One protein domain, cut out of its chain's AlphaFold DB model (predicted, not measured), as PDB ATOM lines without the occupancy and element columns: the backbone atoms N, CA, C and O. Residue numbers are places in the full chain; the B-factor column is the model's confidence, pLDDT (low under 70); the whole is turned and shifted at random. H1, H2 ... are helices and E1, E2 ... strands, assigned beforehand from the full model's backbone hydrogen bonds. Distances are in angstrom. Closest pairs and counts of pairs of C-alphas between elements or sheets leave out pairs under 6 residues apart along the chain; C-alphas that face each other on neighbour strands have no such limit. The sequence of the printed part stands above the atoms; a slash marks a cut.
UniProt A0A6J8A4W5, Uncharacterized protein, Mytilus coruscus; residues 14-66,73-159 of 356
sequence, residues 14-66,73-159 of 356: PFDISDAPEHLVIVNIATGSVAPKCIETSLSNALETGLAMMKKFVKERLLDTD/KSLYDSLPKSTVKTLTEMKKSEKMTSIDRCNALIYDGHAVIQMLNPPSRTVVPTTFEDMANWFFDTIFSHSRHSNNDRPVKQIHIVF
ATOM      1  N   PRO A  14       8.623  14.158 -43.292       46.19
ATOM      2  CA  PRO A  14       7.818  15.158 -43.984       46.19
ATOM      3  C   PRO A  14       6.769  15.812 -43.072       46.19
ATOM      4  O   PRO A  14       6.091  16.748 -43.501       46.19
ATOM      5  N   PHE A  15       6.608  15.311 -41.845       51.34
ATOM      6  CA  PHE A  15       5.737  15.862 -40.814       51.34
ATOM      7  C   PHE A  15       6.502  16.665 -39.755       51.34
ATOM      8  O   PHE A  15       5.863  17.286 -38.901       51.34
ATOM      9  N   ASP A  16       7.836  16.706 -39.823       61.25
ATOM     10  CA  ASP A  16       8.641  17.582 -38.981       61.25
ATOM     11  C   ASP A  16       8.570  19.023 -39.504       61.25
ATOM     12  O   ASP A  16       9.287  19.449 -40.409       61.25
ATOM     13  N   ILE A  17       7.636  19.777 -38.931       58.38
ATOM     14  CA  ILE A  17       7.411  21.196 -39.224       58.38
ATOM     15  C   ILE A  17       8.249  22.126 -38.336       58.38
ATOM     16  O   ILE A  17       8.012  23.334 -38.348       58.38
ATOM     17  N   SER A  18       9.193  21.598 -37.545       62.19
ATOM     18  CA  SER A  18       9.991  22.412 -36.615       62.19
ATOM     19  C   SER A  18      10.848  23.474 -37.320       62.19
ATOM     20  O   SER A  18      11.033  24.555 -36.763       62.19
ATOM     21  N   ASP A  19      11.259  23.213 -38.567       56.25
ATOM     22  CA  ASP A  19      12.032  24.114 -39.443       56.25
ATOM     23  C   ASP A  19      11.190  24.741 -40.580       56.25
ATOM     24  O   ASP A  19      11.716  25.232 -41.586       56.25
ATOM     25  N   ALA A  20       9.858  24.724 -40.469       56.34
ATOM     26  CA  ALA A  20       8.997  25.300 -41.496       56.34
ATOM     27  C   ALA A  20       9.179  26.833 -41.621       56.34
ATOM     28  O   ALA A  20       9.252  27.530 -40.606       56.34
ATOM     29  N   PRO A  21       9.189  27.400 -42.847       59.28
ATOM     30  CA  PRO A  21       9.220  28.849 -43.026       59.28
ATOM     31  C   PRO A  21       8.020  29.512 -42.334       59.28
ATOM     32  O   PRO A  21       6.931  28.940 -42.315       59.28
ATOM     33  N   GLU A  22       8.181  30.754 -41.852       56.59
ATOM     34  CA  GLU A  22       7.150  31.535 -41.125       56.59
ATOM     35  C   GLU A  22       5.790  31.655 -41.854       56.59
ATOM     36  O   GLU A  22       4.782  32.077 -41.277       56.59
ATOM     37  N   HIS A  23       5.734  31.286 -43.134       59.34
ATOM     38  CA  HIS A  23       4.537  31.256 -43.963       59.34
ATOM     39  C   HIS A  23       4.327  29.853 -44.545       59.34
ATOM     40  O   HIS A  23       4.652  29.584 -45.703       59.34
ATOM     41  N   LEU A  24       3.780  28.947 -43.729       60.56
ATOM     42  CA  LEU A  24       3.420  27.598 -44.154       60.56
ATOM     43  C   LEU A  24       2.181  27.646 -45.061       60.56
ATOM     44  O   LEU A  24       1.046  27.730 -44.601       60.56
ATOM     45  N   VAL A  25       2.382  27.586 -46.374       66.38
ATOM     46  CA  VAL A  25       1.267  27.527 -47.326       66.38
ATOM     47  C   VAL A  25       0.743  26.092 -47.382       66.38
ATOM     48  O   VAL A  25       1.348  25.224 -48.009       66.38
ATOM     49  N   ILE A  26      -0.393  25.827 -46.734       67.50
ATOM     50  CA  ILE A  26      -1.073  24.531 -46.856       67.50
ATOM     51  C   ILE A  26      -1.831  24.508 -48.179       67.50
ATOM     52  O   ILE A  26      -2.672  25.365 -48.438       67.50
ATOM     53  N   VAL A  27      -1.567  23.505 -49.011       65.94
ATOM     54  CA  VAL A  27      -2.205  23.356 -50.321       65.94
ATOM     55  C   VAL A  27      -2.954  22.034 -50.373       65.94
ATOM     56  O   VAL A  27      -2.421  20.981 -50.026       65.94
ATOM     57  N   ASN A  28      -4.192  22.073 -50.853       64.69
ATOM     58  CA  ASN A  28      -4.908  20.877 -51.259       64.69
ATOM     59  C   ASN A  28      -4.302  20.355 -52.568       64.69
ATOM     60  O   ASN A  28      -4.595  20.878 -53.642       64.69
ATOM     61  N   ILE A  29      -3.492  19.303 -52.474       53.62
ATOM     62  CA  ILE A  29      -2.760  18.718 -53.607       53.62
ATOM     63  C   ILE A  29      -3.703  18.231 -54.718       53.62
ATOM     64  O   ILE A  29      -3.397  18.403 -55.892       53.62
ATOM     65  N   ALA A  30      -4.881  17.700 -54.373       49.50
ATOM     66  CA  ALA A  30      -5.828  17.183 -55.362       49.50
ATOM     67  C   ALA A  30      -6.487  18.283 -56.212       49.50
ATOM     68  O   ALA A  30      -6.953  18.035 -57.320       49.50
ATOM     69  N   THR A  31      -6.561  19.509 -55.695       57.72
ATOM     70  CA  THR A  31      -7.240  20.624 -56.383       57.72
ATOM     71  C   THR A  31      -6.312  21.791 -56.709       57.72
ATOM     72  O   THR A  31      -6.741  22.738 -57.368       57.72
ATOM     73  N   GLY A  32      -5.071  21.759 -56.218       59.19
ATOM     74  CA  GLY A  32      -4.151  22.894 -56.209       59.19
ATOM     75  C   GLY A  32      -4.647  24.079 -55.375       59.19
ATOM     76  O   GLY A  32      -4.129  25.179 -55.524       59.19
ATOM     77  N   SER A  33      -5.680  23.910 -54.542       65.25
ATOM     78  CA  SER A  33      -6.291  25.030 -53.818       65.25
ATOM     79  C   SER A  33      -5.476  25.382 -52.580       65.25
ATOM     80  O   SER A  33      -5.221  24.511 -51.748       65.25
ATOM     81  N   VAL A  34      -5.120  26.654 -52.417       73.75
ATOM     82  CA  VAL A  34      -4.423  27.126 -51.213       73.75
ATOM     83  C   VAL A  34      -5.409  27.253 -50.053       73.75
ATOM     84  O   VAL A  34      -6.479  27.850 -50.196       73.75
ATOM     85  N   ALA A  35      -5.062  26.684 -48.900       75.25
ATOM     86  CA  ALA A  35      -5.853  26.796 -47.687       75.25
ATOM     87  C   ALA A  35      -5.895  28.266 -47.230       75.25
ATOM     88  O   ALA A  35      -4.846  28.885 -47.049       75.25
ATOM     89  N   PRO A  36      -7.083  28.839 -46.980       80.31
ATOM     90  CA  PRO A  36      -7.194  30.153 -46.367       80.31
ATOM     91  C   PRO A  36      -6.536  30.156 -44.987       80.31
ATOM     92  O   PRO A  36      -6.571  29.141 -44.286       80.31
ATOM     93  N   LYS A  37      -6.047  31.320 -44.535       80.00
ATOM     94  CA  LYS A  37      -5.331  31.448 -43.252       80.00
ATOM     95  C   LYS A  37      -6.087  30.848 -42.062       80.00
ATOM     96  O   LYS A  37      -5.489  30.256 -41.176       80.00
ATOM     97  N   CYS A  38      -7.418  30.930 -42.059       80.62
ATOM     98  CA  CYS A  38      -8.241  30.347 -40.999       80.62
ATOM     99  C   CYS A  38      -8.234  28.806 -40.971       80.62
ATOM    100  O   CYS A  38      -8.366  28.230 -39.894       80.62
ATOM    101  N   ILE A  39      -8.081  28.142 -42.122       82.12
ATOM    102  CA  ILE A  39      -7.913  26.685 -42.217       82.12
ATOM    103  C   ILE A  39      -6.463  26.322 -41.907       82.12
ATOM    104  O   ILE A  39      -6.235  25.382 -41.157       82.12
ATOM    105  N   GLU A  40      -5.501  27.105 -42.400       78.81
ATOM    106  CA  GLU A  40      -4.077  26.931 -42.097       78.81
ATOM    107  C   GLU A  40      -3.811  26.929 -40.585       78.81
ATOM    108  O   GLU A  40      -3.265  25.966 -40.045       78.81
ATOM    109  N   THR A  41      -4.290  27.955 -39.874       81.69
ATOM    110  CA  THR A  41      -4.192  28.035 -38.410       81.69
ATOM    111  C   THR A  41      -4.937  26.886 -37.732       81.69
ATOM    112  O   THR A  41      -4.450  26.323 -36.755       81.69
ATOM    113  N   SER A  42      -6.108  26.498 -38.250       83.88
ATOM    114  CA  SER A  42      -6.882  25.403 -37.662       83.88
ATOM    115  C   SER A  42      -6.199  24.042 -37.804       83.88
ATOM    116  O   SER A  42      -6.296  23.235 -36.882       83.88
ATOM    117  N   LEU A  43      -5.552  23.774 -38.939       81.25
ATOM    118  CA  LEU A  43      -4.827  22.529 -39.194       81.25
ATOM    119  C   LEU A  43      -3.501  22.497 -38.434       81.25
ATOM    120  O   LEU A  43      -3.177  21.473 -37.840       81.25
ATOM    121  N   SER A  44      -2.795  23.628 -38.367       79.56
ATOM    122  CA  SER A  44      -1.558  23.758 -37.581       79.56
ATOM    123  C   SER A  44      -1.801  23.471 -36.094       79.56
ATOM    124  O   SER A  44      -0.991  22.822 -35.440       79.56
ATOM    125  N   ASN A  45      -2.973  23.856 -35.576       82.69
ATOM    126  CA  ASN A  45      -3.369  23.617 -34.184       82.69
ATOM    127  C   ASN A  45      -4.174  22.315 -33.986       82.69
ATOM    128  O   ASN A  45      -4.734  22.088 -32.907       82.69
ATOM    129  N   ALA A  46      -4.287  21.456 -35.006       83.31
ATOM    130  CA  ALA A  46      -5.128  20.260 -34.936       83.31
ATOM    131  C   ALA A  46      -4.627  19.257 -33.888       83.31
ATOM    132  O   ALA A  46      -5.440  18.667 -33.175       83.31
ATOM    133  N   LEU A  47      -3.304  19.106 -33.751       78.12
ATOM    134  CA  LEU A  47      -2.693  18.236 -32.740       78.12
ATOM    135  C   LEU A  47      -3.002  18.718 -31.321       78.12
ATOM    136  O   LEU A  47      -3.465  17.933 -30.492       78.12
ATOM    137  N   GLU A  48      -2.816  20.011 -31.052       85.38
ATOM    138  CA  GLU A  48      -3.129  20.606 -29.750       85.38
ATOM    139  C   GLU A  48      -4.625  20.475 -29.428       85.38
ATOM    140  O   GLU A  48      -5.000  20.051 -28.331       85.38
ATOM    141  N   THR A  49      -5.484  20.740 -30.417       86.56
ATOM    142  CA  THR A  49      -6.940  20.598 -30.283       86.56
ATOM    143  C   THR A  49      -7.334  19.150 -29.981       86.56
ATOM    144  O   THR A  49      -8.112  18.898 -29.059       86.56
ATOM    145  N   GLY A  50      -6.773  18.181 -30.710       84.88
ATOM    146  CA  GLY A  50      -7.019  16.754 -30.491       84.88
ATOM    147  C   GLY A  50      -6.555  16.288 -29.111       84.88
ATOM    148  O   GLY A  50      -7.292  15.594 -28.406       84.88
ATOM    149  N   LEU A  51      -5.379  16.741 -28.675       85.44
ATOM    150  CA  LEU A  51      -4.833  16.440 -27.355       85.44
ATOM    151  C   LEU A  51      -5.691  17.045 -26.232       85.44
ATOM    152  O   LEU A  51      -5.942  16.380 -25.222       85.44
ATOM    153  N   ALA A  52      -6.206  18.263 -26.411       88.25
ATOM    154  CA  ALA A  52      -7.147  18.882 -25.480       88.25
ATOM    155  C   ALA A  52      -8.482  18.114 -25.407       88.25
ATOM    156  O   ALA A  52      -8.989  17.860 -24.310       88.25
ATOM    157  N   MET A  53      -9.027  17.683 -26.551       88.50
ATOM    158  CA  MET A  53     -10.243  16.861 -26.609       88.50
ATOM    159  C   MET A  53     -10.054  15.508 -25.916       88.50
ATOM    160  O   MET A  53     -10.918  15.092 -25.140       88.50
ATOM    161  N   MET A  54      -8.912  14.851 -26.132       88.50
ATOM    162  CA  MET A  54      -8.567  13.590 -25.476       88.50
ATOM    163  C   MET A  54      -8.445  13.764 -23.956       88.50
ATOM    164  O   MET A  54      -9.067  13.016 -23.203       88.50
ATOM    165  N   LYS A  55      -7.710  14.781 -23.484       88.12
ATOM    166  CA  LYS A  55      -7.592  15.083 -22.045       88.12
ATOM    167  C   LYS A  55      -8.961  15.325 -21.405       88.12
ATOM    168  O   LYS A  55      -9.227  14.825 -20.313       88.12
ATOM    169  N   LYS A  56      -9.843  16.056 -22.092       85.88
ATOM    170  CA  LYS A  56     -11.220  16.290 -21.644       85.88
ATOM    171  C   LYS A  56     -12.020  14.989 -21.568       85.88
ATOM    172  O   LYS A  56     -12.689  14.768 -20.566       85.88
ATOM    173  N   PHE A  57     -11.924  14.123 -22.575       86.69
ATOM    174  CA  PHE A  57     -12.583  12.814 -22.574       86.69
ATOM    175  C   PHE A  57     -12.145  11.951 -21.387       86.69
ATOM    176  O   PHE A  57     -12.991  11.447 -20.650       86.69
ATOM    177  N   VAL A  58     -10.832  11.838 -21.165       86.50
ATOM    178  CA  VAL A  58     -10.264  11.084 -20.039       86.50
ATOM    179  C   VAL A  58     -10.789  11.639 -18.715       86.50
ATOM    180  O   VAL A  58     -11.292  10.881 -17.890       86.50
ATOM    181  N   LYS A  59     -10.752  12.965 -18.540       85.19
ATOM    182  CA  LYS A  59     -11.237  13.623 -17.322       85.19
ATOM    183  C   LYS A  59     -12.735  13.419 -17.084       85.19
ATOM    184  O   LYS A  59     -13.126  13.173 -15.957       85.19
ATOM    185  N   GLU A  60     -13.566  13.563 -18.113       83.19
ATOM    186  CA  GLU A  60     -15.028  13.531 -17.957       83.19
ATOM    187  C   GLU A  60     -15.607  12.115 -17.845       83.19
ATOM    188  O   GLU A  60     -16.725  11.968 -17.351       83.19
ATOM    189  N   ARG A  61     -14.908  11.092 -18.360       85.38
ATOM    190  CA  ARG A  61     -15.478   9.741 -18.508       85.38
ATOM    191  C   ARG A  61     -14.663   8.623 -17.872       85.38
ATOM    192  O   ARG A  61     -15.251   7.606 -17.517       85.38
ATOM    193  N   LEU A  62     -13.343   8.775 -17.757       81.44
ATOM    194  CA  LEU A  62     -12.456   7.717 -17.252       81.44
ATOM    195  C   LEU A  62     -11.955   7.987 -15.833       81.44
ATOM    196  O   LEU A  62     -11.756   7.043 -15.076       81.44
ATOM    197  N   LEU A  63     -11.757   9.253 -15.469       81.50
ATOM    198  CA  LEU A  63     -11.384   9.633 -14.111       81.50
ATOM    199  C   LEU A  63     -12.651   9.881 -13.287       81.50
ATOM    200  O   LEU A  63     -13.463  10.733 -13.637       81.50
ATOM    201  N   ASP A  64     -12.809   9.152 -12.182       63.94
ATOM    202  CA  ASP A  64     -13.789   9.491 -11.148       63.94
ATOM    203  C   ASP A  64     -13.288  10.742 -10.414       63.94
ATOM    204  O   ASP A  64     -12.546  10.670  -9.434       63.94
ATOM    205  N   THR A  65     -13.632  11.927 -10.926       59.78
ATOM    206  CA  THR A  65     -13.528  13.153 -10.128       59.78
ATOM    207  C   THR A  65     -14.673  13.158  -9.135       59.78
ATOM    208  O   THR A  65     -15.783  13.592  -9.436       59.78
ATOM    209  N   ASP A  66     -14.378  12.594  -7.975       57.16
ATOM    210  CA  ASP A  66     -15.286  12.477  -6.856       57.16
ATOM    211  C   ASP A  66     -15.637  13.848  -6.253       57.16
ATOM    212  O   ASP A  66     -14.818  14.770  -6.224       57.16
ATOM    213  N   LYS A  73     -20.916  11.576 -17.253       76.75
ATOM    214  CA  LYS A  73     -21.129  11.307 -18.678       76.75
ATOM    215  C   LYS A  73     -20.823   9.841 -18.954       76.75
ATOM    216  O   LYS A  73     -19.783   9.331 -18.533       76.75
ATOM    217  N   SER A  74     -21.721   9.169 -19.659       80.31
ATOM    218  CA  SER A  74     -21.522   7.789 -20.083       80.31
ATOM    219  C   SER A  74     -20.366   7.709 -21.076       80.31
ATOM    220  O   SER A  74     -20.148   8.611 -21.891       80.31
ATOM    221  N   LEU A  75     -19.658   6.579 -21.066       79.62
ATOM    222  CA  LEU A  75     -18.648   6.270 -22.074       79.62
ATOM    223  C   LEU A  75     -19.227   6.333 -23.498       79.62
ATOM    224  O   LEU A  75     -18.518   6.727 -24.421       79.62
ATOM    225  N   TYR A  76     -20.516   6.023 -23.648       79.50
ATOM    226  CA  TYR A  76     -21.224   5.945 -24.927       79.50
ATOM    227  C   TYR A  76     -21.910   7.246 -25.351       79.50
ATOM    228  O   TYR A  76     -22.466   7.309 -26.447       79.50
ATOM    229  N   ASP A  77     -21.874   8.291 -24.521       79.75
ATOM    230  CA  ASP A  77     -22.470   9.571 -24.897       79.75
ATOM    231  C   ASP A  77     -21.752  10.149 -26.118       79.75
ATOM    232  O   ASP A  77     -20.539   9.987 -26.291       79.75
ATOM    233  N   SER A  78     -22.478  10.883 -26.956       81.81
ATOM    234  CA  SER A  78     -21.886  11.498 -28.147       81.81
ATOM    235  C   SER A  78     -20.708  12.403 -27.777       81.81
ATOM    236  O   SER A  78     -20.775  13.187 -26.826       81.81
ATOM    237  N   LEU A  79     -19.605  12.283 -28.520       80.50
ATOM    238  CA  LEU A  79     -18.463  13.176 -28.365       80.50
ATOM    239  C   LEU A  79     -18.767  14.528 -29.020       80.50
ATOM    240  O   LEU A  79     -19.402  14.563 -30.079       80.50
ATOM    241  N   PRO A  80     -18.298  15.644 -28.435       80.62
ATOM    242  CA  PRO A  80     -18.336  16.927 -29.114       80.62
ATOM    243  C   PRO A  80     -17.597  16.803 -30.445       80.62
ATOM    244  O   PRO A  80     -16.478  16.287 -30.490       80.62
ATOM    245  N   LYS A  81     -18.219  17.268 -31.532       82.56
ATOM    246  CA  LYS A  81     -17.548  17.317 -32.832       82.56
ATOM    247  C   LYS A  81     -16.329  18.232 -32.735       82.56
ATOM    248  O   LYS A  81     -16.388  19.275 -32.086       82.56
ATOM    249  N   SER A  82     -15.242  17.827 -33.386       81.19
ATOM    250  CA  SER A  82     -14.053  18.666 -33.511       81.19
ATOM    251  C   SER A  82     -14.408  19.962 -34.239       81.19
ATOM    252  O   SER A  82     -15.135  19.938 -35.232       81.19
ATOM    253  N   THR A  83     -13.894  21.085 -33.744       83.62
ATOM    254  CA  THR A  83     -13.997  22.395 -34.403       83.62
ATOM    255  C   THR A  83     -12.865  22.632 -35.403       83.62
ATOM    256  O   THR A  83     -12.749  23.738 -35.929       83.62
ATOM    257  N   VAL A  84     -12.009  21.628 -35.636       84.50
ATOM    258  CA  VAL A  84     -10.914  21.715 -36.603       84.50
ATOM    259  C   VAL A  84     -11.503  21.833 -38.001       84.50
ATOM    260  O   VAL A  84     -12.133  20.899 -38.498       84.50
ATOM    261  N   LYS A  85     -11.271  22.983 -38.628       81.44
ATOM    262  CA  LYS A  85     -11.656  23.235 -40.009       81.44
ATOM    263  C   LYS A  85     -10.749  22.453 -40.939       81.44
ATOM    264  O   LYS A  85      -9.525  22.501 -40.809       81.44
ATOM    265  N   THR A  86     -11.349  21.762 -41.895       80.31
ATOM    266  CA  THR A  86     -10.618  20.957 -42.884       80.31
ATOM    267  C   THR A  86     -10.671  21.588 -44.272       80.31
ATOM    268  O   THR A  86     -11.508  22.447 -44.543       80.31
ATOM    269  N   LEU A  87      -9.818  21.125 -45.192       68.06
ATOM    270  CA  LEU A  87      -9.832  21.558 -46.600       68.06
ATOM    271  C   LEU A  87     -11.196  21.328 -47.285       68.06
ATOM    272  O   LEU A  87     -11.520  21.999 -48.259       68.06
ATOM    273  N   THR A  88     -12.024  20.431 -46.746       68.44
ATOM    274  CA  THR A  88     -13.409  20.176 -47.176       68.44
ATOM    275  C   THR A  88     -14.347  21.371 -46.966       68.44
ATOM    276  O   THR A  88     -15.390  21.453 -47.607       68.44
ATOM    277  N   GLU A  89     -13.998  22.308 -46.080       69.38
ATOM    278  CA  GLU A  89     -14.812  23.489 -45.749       69.38
ATOM    279  C   GLU A  89     -14.476  24.722 -46.610       69.38
ATOM    280  O   GLU A  89     -15.040  25.804 -46.413       69.38
ATOM    281  N   MET A  90     -13.574  24.581 -47.587       65.31
ATOM    282  CA  MET A  90     -13.199  25.657 -48.503       65.31
ATOM    283  C   MET A  90     -14.360  26.011 -49.448       65.31
ATOM    284  O   MET A  90     -14.651  25.290 -50.395       65.31
ATOM    285  N   LYS A  91     -15.010  27.162 -49.217       54.72
ATOM    286  CA  LYS A  91     -16.089  27.689 -50.083       54.72
ATOM    287  C   LYS A  91     -15.596  28.519 -51.278       54.72
ATOM    288  O   LYS A  91     -16.369  28.786 -52.190       54.72
ATOM    289  N   LYS A  92     -14.331  28.948 -51.272       52.12
ATOM    290  CA  LYS A  92     -13.688  29.696 -52.361       52.12
ATOM    291  C   LYS A  92     -12.230  29.252 -52.434       52.12
ATOM    292  O   LYS A  92     -11.496  29.449 -51.469       52.12
ATOM    293  N   SER A  93     -11.845  28.600 -53.526       47.47
ATOM    294  CA  SER A  93     -10.464  28.204 -53.778       47.47
ATOM    295  C   SER A  93      -9.780  29.243 -54.656       47.47
ATOM    296  O   SER A  93     -10.206  29.502 -55.781       47.47
ATOM    297  N   GLU A  94      -8.699  29.826 -54.155       51.34
ATOM    298  CA  GLU A  94      -7.678  30.381 -55.035       51.34
ATOM    299  C   GLU A  94      -6.843  29.195 -55.526       51.34
ATOM    300  O   GLU A  94      -6.277  28.439 -54.729       51.34
ATOM    301  N   LYS A  95      -6.861  28.961 -56.842       47.72
ATOM    302  CA  LYS A  95      -6.026  27.934 -57.466       47.72
ATOM    303  C   LYS A  95      -4.590  28.426 -57.438       47.72
ATOM    304  O   LYS A  95      -4.304  29.500 -57.959       47.72
ATOM    305  N   MET A  96      -3.699  27.631 -56.862       48.38
ATOM    306  CA  MET A  96      -2.271  27.879 -56.931       48.38
ATOM    307  C   MET A  96      -1.830  27.749 -58.390       48.38
ATOM    308  O   MET A  96      -1.869  26.665 -58.970       48.38
ATOM    309  N   THR A  97      -1.474  28.873 -59.004       46.62
ATOM    310  CA  THR A  97      -1.042  28.940 -60.405       46.62
ATOM    311  C   THR A  97       0.455  28.694 -60.568       46.62
ATOM    312  O   THR A  97       0.878  28.279 -61.643       46.62
ATOM    313  N   SER A  98       1.256  28.903 -59.517       48.28
ATOM    314  CA  SER A  98       2.690  28.597 -59.493       48.28
ATOM    315  C   SER A  98       3.161  28.203 -58.092       48.28
ATOM    316  O   SER A  98       2.677  28.718 -57.086       48.28
ATOM    317  N   ILE A  99       4.122  27.279 -58.033       54.94
ATOM    318  CA  ILE A  99       4.925  27.006 -56.838       54.94
ATOM    319  C   ILE A  99       6.246  27.740 -57.037       54.94
ATOM    320  O   ILE A  99       7.091  27.314 -57.831       54.94
ATOM    321  N   ASP A 100       6.414  28.860 -56.338       49.16
ATOM    322  CA  ASP A 100       7.571  29.728 -56.549       49.16
ATOM    323  C   ASP A 100       8.868  29.053 -56.083       49.16
ATOM    324  O   ASP A 100       9.884  29.120 -56.768       49.16
ATOM    325  N   ARG A 101       8.885  28.338 -54.955       57.31
ATOM    326  CA  ARG A 101      10.087  27.618 -54.498       57.31
ATOM    327  C   ARG A 101       9.705  26.352 -53.752       57.31
ATOM    328  O   ARG A 101       9.010  26.419 -52.746       57.31
ATOM    329  N   CYS A 102      10.187  25.206 -54.223       62.66
ATOM    330  CA  CYS A 102       9.959  23.929 -53.564       62.66
ATOM    331  C   CYS A 102      11.155  22.995 -53.772       62.66
ATOM    332  O   CYS A 102      11.570  22.732 -54.900       62.66
ATOM    333  N   ASN A 103      11.728  22.511 -52.669       60.28
ATOM    334  CA  ASN A 103      12.822  21.541 -52.695       60.28
ATOM    335  C   ASN A 103      12.316  20.101 -52.860       60.28
ATOM    336  O   ASN A 103      13.000  19.305 -53.504       60.28
ATOM    337  N   ALA A 104      11.139  19.794 -52.309       64.62
ATOM    338  CA  ALA A 104      10.538  18.470 -52.315       64.62
ATOM    339  C   ALA A 104       9.018  18.549 -52.526       64.62
ATOM    340  O   ALA A 104       8.325  19.215 -51.757       64.62
ATOM    341  N   LEU A 105       8.501  17.856 -53.543       68.94
ATOM    342  CA  LEU A 105       7.061  17.667 -53.741       68.94
ATOM    343  C   LEU A 105       6.631  16.346 -53.112       68.94
ATOM    344  O   LEU A 105       7.285  15.331 -53.329       68.94
ATOM    345  N   ILE A 106       5.526  16.346 -52.372       67.56
ATOM    346  CA  ILE A 106       4.972  15.140 -51.753       67.56
ATOM    347  C   ILE A 106       3.561  14.924 -52.292       67.56
ATOM    348  O   ILE A 106       2.726  15.823 -52.220       67.56
ATOM    349  N   TYR A 107       3.304  13.734 -52.824       66.56
ATOM    350  CA  TYR A 107       2.004  13.322 -53.343       66.56
ATOM    351  C   TYR A 107       1.378  12.256 -52.452       66.56
ATOM    352  O   TYR A 107       2.042  11.284 -52.104       66.56
ATOM    353  N   ASP A 108       0.083  12.386 -52.164       70.81
ATOM    354  CA  ASP A 108      -0.736  11.239 -51.768       70.81
ATOM    355  C   ASP A 108      -1.015  10.404 -53.023       70.81
ATOM    356  O   ASP A 108      -1.787  10.799 -53.904       70.81
ATOM    357  N   GLY A 109      -0.359   9.250 -53.120       73.75
ATOM    358  CA  GLY A 109      -0.455   8.378 -54.283       73.75
ATOM    359  C   GLY A 109      -1.877   7.875 -54.533       73.75
ATOM    360  O   GLY A 109      -2.277   7.737 -55.691       73.75
ATOM    361  N   HIS A 110      -2.678   7.657 -53.483       73.56
ATOM    362  CA  HIS A 110      -4.059   7.208 -53.649       73.56
ATOM    363  C   HIS A 110      -4.944   8.328 -54.202       73.56
ATOM    364  O   HIS A 110      -5.744   8.085 -55.108       73.56
ATOM    365  N   ALA A 111      -4.762   9.557 -53.715       70.06
ATOM    366  CA  ALA A 111      -5.471  10.719 -54.241       70.06
ATOM    367  C   ALA A 111      -5.137  10.967 -55.721       70.06
ATOM    368  O   ALA A 111      -6.047  11.176 -56.522       70.06
ATOM    369  N   VAL A 112      -3.860  10.866 -56.114       73.19
ATOM    370  CA  VAL A 112      -3.453  11.028 -57.522       73.19
ATOM    371  C   VAL A 112      -4.116   9.971 -58.409       73.19
ATOM    372  O   VAL A 112      -4.652  10.316 -59.459       73.19
ATOM    373  N   ILE A 113      -4.172   8.705 -57.978       74.06
ATOM    374  CA  ILE A 113      -4.869   7.642 -58.726       74.06
ATOM    375  C   ILE A 113      -6.360   7.958 -58.893       74.06
ATOM    376  O   ILE A 113      -6.915   7.733 -59.967       74.06
ATOM    377  N   GLN A 114      -7.016   8.496 -57.861       75.75
ATOM    378  CA  GLN A 114      -8.432   8.874 -57.938       75.75
ATOM    379  C   GLN A 114      -8.698  10.033 -58.907       75.75
ATOM    380  O   GLN A 114      -9.821  10.169 -59.395       75.75
ATOM    381  N   MET A 115      -7.690  10.861 -59.186       70.69
ATOM    382  CA  MET A 115      -7.782  11.954 -60.156       70.69
ATOM    383  C   MET A 115      -7.621  11.485 -61.603       70.69
ATOM    384  O   MET A 115      -8.039  12.197 -62.517       70.69
ATOM    385  N   LEU A 116      -7.029  10.310 -61.832       77.25
ATOM    386  CA  LEU A 116      -6.878   9.764 -63.176       77.25
ATOM    387  C   LEU A 116      -8.236   9.335 -63.733       77.25
ATOM    388  O   LEU A 116      -9.095   8.805 -63.025       77.25
ATOM    389  N   ASN A 117      -8.423   9.529 -65.038       74.12
ATOM    390  CA  ASN A 117      -9.621   9.038 -65.701       74.12
ATOM    391  C   ASN A 117      -9.650   7.508 -65.619       74.12
ATOM    392  O   ASN A 117      -8.701   6.854 -66.056       74.12
ATOM    393  N   PRO A 118     -10.727   6.909 -65.083       70.19
ATOM    394  CA  PRO A 118     -10.803   5.466 -65.001       70.19
ATOM    395  C   PRO A 118     -10.845   4.877 -66.423       70.19
ATOM    396  O   PRO A 118     -11.542   5.431 -67.279       70.19
ATOM    397  N   PRO A 119     -10.205   3.718 -66.667       62.22
ATOM    398  CA  PRO A 119     -10.184   3.061 -67.981       62.22
ATOM    399  C   PRO A 119     -11.575   2.795 -68.563       62.22
ATOM    400  O   PRO A 119     -11.758   2.700 -69.767       62.22
ATOM    401  N   SER A 120     -12.586   2.677 -67.699       60.03
ATOM    402  CA  SER A 120     -13.981   2.476 -68.095       60.03
ATOM    403  C   SER A 120     -14.647   3.713 -68.702       60.03
ATOM    404  O   SER A 120     -15.736   3.594 -69.258       60.03
ATOM    405  N   ARG A 121     -14.041   4.897 -68.570       59.47
ATOM    406  CA  ARG A 121     -14.558   6.169 -69.102       59.47
ATOM    407  C   ARG A 121     -13.781   6.674 -70.315       59.47
ATOM    408  O   ARG A 121     -14.167   7.685 -70.893       59.47
ATOM    409  N   THR A 122     -12.704   5.999 -70.699       60.12
ATOM    410  CA  THR A 122     -11.906   6.363 -71.869       60.12
ATOM    411  C   THR A 122     -12.445   5.646 -73.100       60.12
ATOM    412  O   THR A 122     -12.693   4.446 -73.070       60.12
ATOM    413  N   VAL A 123     -12.623   6.382 -74.198       69.69
ATOM    414  CA  VAL A 123     -13.104   5.831 -75.481       69.69
ATOM    415  C   VAL A 123     -12.082   4.863 -76.095       69.69
ATOM    416  O   VAL A 123     -12.436   3.975 -76.864       69.69
ATOM    417  N   VAL A 124     -10.810   5.025 -75.731       75.81
ATOM    418  CA  VAL A 124      -9.687   4.216 -76.202       75.81
ATOM    419  C   VAL A 124      -9.377   3.126 -75.166       75.81
ATOM    420  O   VAL A 124      -9.463   3.410 -73.964       75.81
ATOM    421  N   PRO A 125      -9.022   1.895 -75.586       73.38
ATOM    422  CA  PRO A 125      -8.495   0.882 -74.680       73.38
ATOM    423  C   PRO A 125      -7.267   1.431 -73.953       73.38
ATOM    424  O   PRO A 125      -6.253   1.715 -74.580       73.38
ATOM    425  N   THR A 126      -7.380   1.601 -72.639       78.62
ATOM    426  CA  THR A 126      -6.297   2.122 -71.802       78.62
ATOM    427  C   THR A 126      -5.503   0.954 -71.235       78.62
ATOM    428  O   THR A 126      -6.065   0.091 -70.550       78.62
ATOM    429  N   THR A 127      -4.204   0.918 -71.511       78.88
ATOM    430  CA  THR A 127      -3.288  -0.086 -70.963       78.88
ATOM    431  C   THR A 127      -2.769   0.322 -69.579       78.88
ATOM    432  O   THR A 127      -2.945   1.451 -69.121       78.88
ATOM    433  N   PHE A 128      -2.105  -0.603 -68.881       69.38
ATOM    434  CA  PHE A 128      -1.401  -0.266 -67.639       69.38
ATOM    435  C   PHE A 128      -0.258   0.726 -67.865       69.38
ATOM    436  O   PHE A 128       0.004   1.553 -66.997       69.38
ATOM    437  N   GLU A 129       0.385   0.657 -69.028       70.31
ATOM    438  CA  GLU A 129       1.430   1.594 -69.428       70.31
ATOM    439  C   GLU A 129       0.859   3.007 -69.591       70.31
ATOM    440  O   GLU A 129       1.413   3.951 -69.039       70.31
ATOM    441  N   ASP A 130      -0.311   3.146 -70.221       75.88
ATOM    442  CA  ASP A 130      -0.988   4.442 -70.365       75.88
ATOM    443  C   ASP A 130      -1.360   5.052 -69.009       75.88
ATOM    444  O   ASP A 130      -1.111   6.231 -68.766       75.88
ATOM    445  N   MET A 131      -1.902   4.248 -68.087       73.44
ATOM    446  CA  MET A 131      -2.223   4.721 -66.734       73.44
ATOM    447  C   MET A 131      -0.975   5.130 -65.950       73.44
ATOM    448  O   MET A 131      -1.010   6.135 -65.238       73.44
ATOM    449  N   ALA A 132       0.117   4.370 -66.071       75.56
ATOM    450  CA  ALA A 132       1.387   4.720 -65.449       75.56
ATOM    451  C   ALA A 132       1.925   6.035 -66.026       75.56
ATOM    452  O   ALA A 132       2.302   6.926 -65.266       75.56
ATOM    453  N   ASN A 133       1.877   6.198 -67.348       79.81
ATOM    454  CA  ASN A 133       2.288   7.426 -68.019       79.81
ATOM    455  C   ASN A 133       1.441   8.620 -67.567       79.81
ATOM    456  O   ASN A 133       2.007   9.637 -67.187       79.81
ATOM    457  N   TRP A 134       0.113   8.492 -67.471       82.56
ATOM    458  CA  TRP A 134      -0.743   9.572 -66.958       82.56
ATOM    459  C   TRP A 134      -0.467   9.918 -65.499       82.56
ATOM    460  O   TRP A 134      -0.491  11.091 -65.122       82.56
ATOM    461  N   PHE A 135      -0.204   8.909 -64.670       82.38
ATOM    462  CA  PHE A 135       0.191   9.108 -63.283       82.38
ATOM    463  C   PHE A 135       1.496   9.909 -63.201       82.38
ATOM    464  O   PHE A 135       1.556  10.934 -62.517       82.38
ATOM    465  N   PHE A 136       2.518   9.496 -63.955       81.31
ATOM    466  CA  PHE A 136       3.796  10.197 -64.017       81.31
ATOM    467  C   PHE A 136       3.657  11.598 -64.611       81.31
ATOM    468  O   PHE A 136       4.189  12.540 -64.035       81.31
ATOM    469  N   ASP A 137       2.901  11.781 -65.689       82.38
ATOM    470  CA  ASP A 137       2.648  13.093 -66.291       82.38
ATOM    471  C   ASP A 137       1.946  14.035 -65.308       82.38
ATOM    472  O   ASP A 137       2.305  15.210 -65.192       82.38
ATOM    473  N   THR A 138       0.995  13.518 -64.528       81.56
ATOM    474  CA  THR A 138       0.323  14.287 -63.472       81.56
ATOM    475  C   THR A 138       1.316  14.734 -62.401       81.56
ATOM    476  O   THR A 138       1.305  15.893 -61.991       81.56
ATOM    477  N   ILE A 139       2.232  13.864 -61.988       79.56
ATOM    478  CA  ILE A 139       3.262  14.191 -60.994       79.56
ATOM    479  C   ILE A 139       4.294  15.178 -61.561       79.56
ATOM    480  O   ILE A 139       4.590  16.211 -60.958       79.56
ATOM    481  N   PHE A 140       4.821  14.913 -62.753       80.75
ATOM    482  CA  PHE A 140       5.895  15.708 -63.339       80.75
ATOM    483  C   PHE A 140       5.416  17.040 -63.914       80.75
ATOM    484  O   PHE A 140       6.203  17.989 -63.943       80.75
ATOM    485  N   SER A 141       4.150  17.166 -64.317       75.44
ATOM    486  CA  SER A 141       3.592  18.445 -64.777       75.44
ATOM    487  C   SER A 141       3.771  19.548 -63.729       75.44
ATOM    488  O   SER A 141       4.242  20.630 -64.070       75.44
ATOM    489  N   HIS A 142       3.539  19.268 -62.448       66.50
ATOM    490  CA  HIS A 142       3.714  20.244 -61.366       66.50
ATOM    491  C   HIS A 142       5.185  20.599 -61.100       66.50
ATOM    492  O   HIS A 142       5.480  21.720 -60.694       66.50
ATOM    493  N   SER A 143       6.120  19.685 -61.379       64.38
ATOM    494  CA  SER A 143       7.561  19.965 -61.271       64.38
ATOM    495  C   SER A 143       8.091  20.857 -62.404       64.38
ATOM    496  O   SER A 143       9.074  21.569 -62.217       64.38
ATOM    497  N   ARG A 144       7.426  20.844 -63.572       61.84
ATOM    498  CA  ARG A 144       7.844  21.561 -64.790       61.84
ATOM    499  C   ARG A 144       7.342  23.006 -64.875       61.84
ATOM    500  O   ARG A 144       7.919  23.784 -65.622       61.84
ATOM    501  N   HIS A 145       6.301  23.375 -64.127       54.69
ATOM    502  CA  HIS A 145       5.703  24.721 -64.168       54.69
ATOM    503  C   HIS A 145       6.400  25.753 -63.260       54.69
ATOM    504  O   HIS A 145       5.940  26.889 -63.157       54.69
ATOM    505  N   SER A 146       7.504  25.398 -62.593       52.22
ATOM    506  CA  SER A 146       8.276  26.384 -61.835       52.22
ATOM    507  C   SER A 146       9.148  27.189 -62.801       52.22
ATOM    508  O   SER A 146      10.157  26.696 -63.294       52.22
ATOM    509  N   ASN A 147       8.769  28.443 -63.061       49.28
ATOM    510  CA  ASN A 147       9.535  29.438 -63.832       49.28
ATOM    511  C   ASN A 147      10.875  29.842 -63.173       49.28
ATOM    512  O   ASN A 147      11.416  30.905 -63.470       49.28
ATOM    513  N   ASN A 148      11.407  29.042 -62.248       52.12
ATOM    514  CA  ASN A 148      12.536  29.417 -61.415       52.12
ATOM    515  C   ASN A 148      13.793  28.610 -61.731       52.12
ATOM    516  O   ASN A 148      13.750  27.409 -61.979       52.12
ATOM    517  N   ASP A 149      14.927  29.299 -61.599       53.78
ATOM    518  CA  ASP A 149      16.327  28.850 -61.716       53.78
ATOM    519  C   ASP A 149      16.717  27.654 -60.814       53.78
ATOM    520  O   ASP A 149      17.894  27.316 -60.665       53.78
ATOM    521  N   ARG A 150      15.753  27.022 -60.134       53.91
ATOM    522  CA  ARG A 150      15.972  25.909 -59.210       53.91
ATOM    523  C   ARG A 150      14.906  24.829 -59.417       53.91
ATOM    524  O   ARG A 150      13.783  25.015 -58.952       53.91
ATOM    525  N   PRO A 151      15.246  23.699 -60.062       62.62
ATOM    526  CA  PRO A 151      14.320  22.584 -60.222       62.62
ATOM    527  C   PRO A 151      13.970  21.959 -58.866       62.62
ATOM    528  O   PRO A 151      14.787  21.959 -57.937       62.62
ATOM    529  N   VAL A 152      12.764  21.388 -58.772       69.00
ATOM    530  CA  VAL A 152      12.369  20.522 -57.652       69.00
ATOM    531  C   VAL A 152      13.410  19.410 -57.529       69.00
ATOM    532  O   VAL A 152      13.652  18.676 -58.486       69.00
ATOM    533  N   LYS A 153      14.064  19.305 -56.368       70.56
ATOM    534  CA  LYS A 153      15.175  18.361 -56.173       70.56
ATOM    535  C   LYS A 153      14.684  16.941 -55.923       70.56
ATOM    536  O   LYS A 153      15.402  15.996 -56.234       70.56
ATOM    537  N   GLN A 154      13.503  16.795 -55.323       72.38
ATOM    538  CA  GLN A 154      12.953  15.507 -54.918       72.38
ATOM    539  C   GLN A 154      11.436  15.460 -55.088       72.38
ATOM    540  O   GLN A 154      10.734  16.445 -54.867       72.38
ATOM    541  N   ILE A 155      10.931  14.287 -55.454       72.88
ATOM    542  CA  ILE A 155       9.502  14.000 -55.510       72.88
ATOM    543  C   ILE A 155       9.265  12.728 -54.704       72.88
ATOM    544  O   ILE A 155       9.862  11.692 -54.991       72.88
ATOM    545  N   HIS A 156       8.394  12.819 -53.708       68.50
ATOM    546  CA  HIS A 156       7.990  11.723 -52.841       68.50
ATOM    547  C   HIS A 156       6.537  11.373 -53.127       68.50
ATOM    548  O   HIS A 156       5.685  12.250 -53.260       68.50
ATOM    549  N   ILE A 157       6.244  10.083 -53.215       70.88
ATOM    550  CA  ILE A 157       4.889   9.577 -53.416       70.88
ATOM    551  C   ILE A 157       4.589   8.686 -52.224       70.88
ATOM    552  O   ILE A 157       5.214   7.639 -52.045       70.88
ATOM    553  N   VAL A 158       3.658   9.124 -51.391       68.81
ATOM    554  CA  VAL A 158       3.297   8.454 -50.151       68.81
ATOM    555  C   VAL A 158       1.967   7.755 -50.363       68.81
ATOM    556  O   VAL A 158       0.984   8.361 -50.776       68.81
ATOM    557  N   PHE A 159       1.941   6.464 -50.067       67.81
ATOM    558  CA  PHE A 159       0.710   5.704 -49.917       67.81
ATOM    559  C   PHE A 159       0.503   5.452 -48.427       67.81
ATOM    560  O   PHE A 159       1.467   5.166 -47.712       67.81
TER     561      PHE A 159
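What this domain is: This is residues 14 to 66 and 73 to 159 of the 356 residues of an uncharacterized protein of Mytilus coruscus (UniProt A0A6J8A4W5). What shape do these atoms make? Elongated in outline, the model has a head at one end, a two-strand ribbon of E1 and E2 together with H3 and H4, and an arm, H2, that reaches to the other end, with H1 at its base and residues 73 to 84 running back past H2. Residues 73 to 103, with no named element, lead back from the arm to E1 in the head, residues 14 to 36, also with no named element, come before H1, and residues 120 to 125 stick out near H4. What is printed? There are 140 residues with H1, H2, E1, H3, H4 and E2 in that order, mostly helix by class, with under half of the residues in named elements; E1 and E2 make one parallel sheet. How compact is it? It is loose, with a radius of gyration of the C-alphas of 20.4 A and spans of 68 by 40 by 28 A.

Where its parts are: Where do the first elements lie? After residues 14 to 36, with no named element, H1 takes residues 37 to 44 from C-alpha 37 at (-5.331, 31.448, -43.252). H2 takes residues 46 to 62 and is 22.9 A long. What comes next? E1 is residues 104 to 108, 13.4 A, and H3 is residues 109 to 115. H4 is residues 128 to 144, 23.9 A, with a kink of 27 degrees near residue 138. Where does the last element end? E2, residues 154 to 158, 12.9 A, ends with C-alpha 158 at (3.297, 8.454, -50.151).

How they stand to each other: How do E1 and E2 pair? They are parallel neighbours at 19 degrees, with N 107 and O 156 at 2.8 A and N 158 and O 107 at 2.8 A, within hydrogen-bond range. With H3 and H4 between them they form a strand-helix-strand unit, two parallel neighbour strands joined through helices, and its crossover is right-handed. Where are the helices? H3 and H4 only just touch, with 3 pairs of C-alphas within 8 A, about perpendicular at 81 degrees; the closest are those of Ile 113 and Phe 135, 7.0 A, and H4 touches with residues 135 to 138 alone. H4 and E2 are near each other, with 6 pairs of C-alphas within 10 A. H1 and H2 meet only through their link, and H2 is apart from H3, H4 and E2. Are the helix backbones complete? In H1, H2 and H3 every O i to N i+4 pair is within hydrogen-bond range, and in H4 11 of 13 are.

The domain as a whole: How far does it reach? The C-alphas of Asp 66 and Val 124, the two farthest apart, are 70.1 A apart. Where is the cut? Residues 67 to 72 are not printed, in the link from H2 to E1, and C-alphas 66 and 73 are 13.2 A apart. Which link is long? The link H3 to H4, with 12 residues, is long. Where is confidence low? The mean pLDDT of the printed part is 70.3, and 64 residues are under 70, among them residues 14 to 33 and 87 to 107.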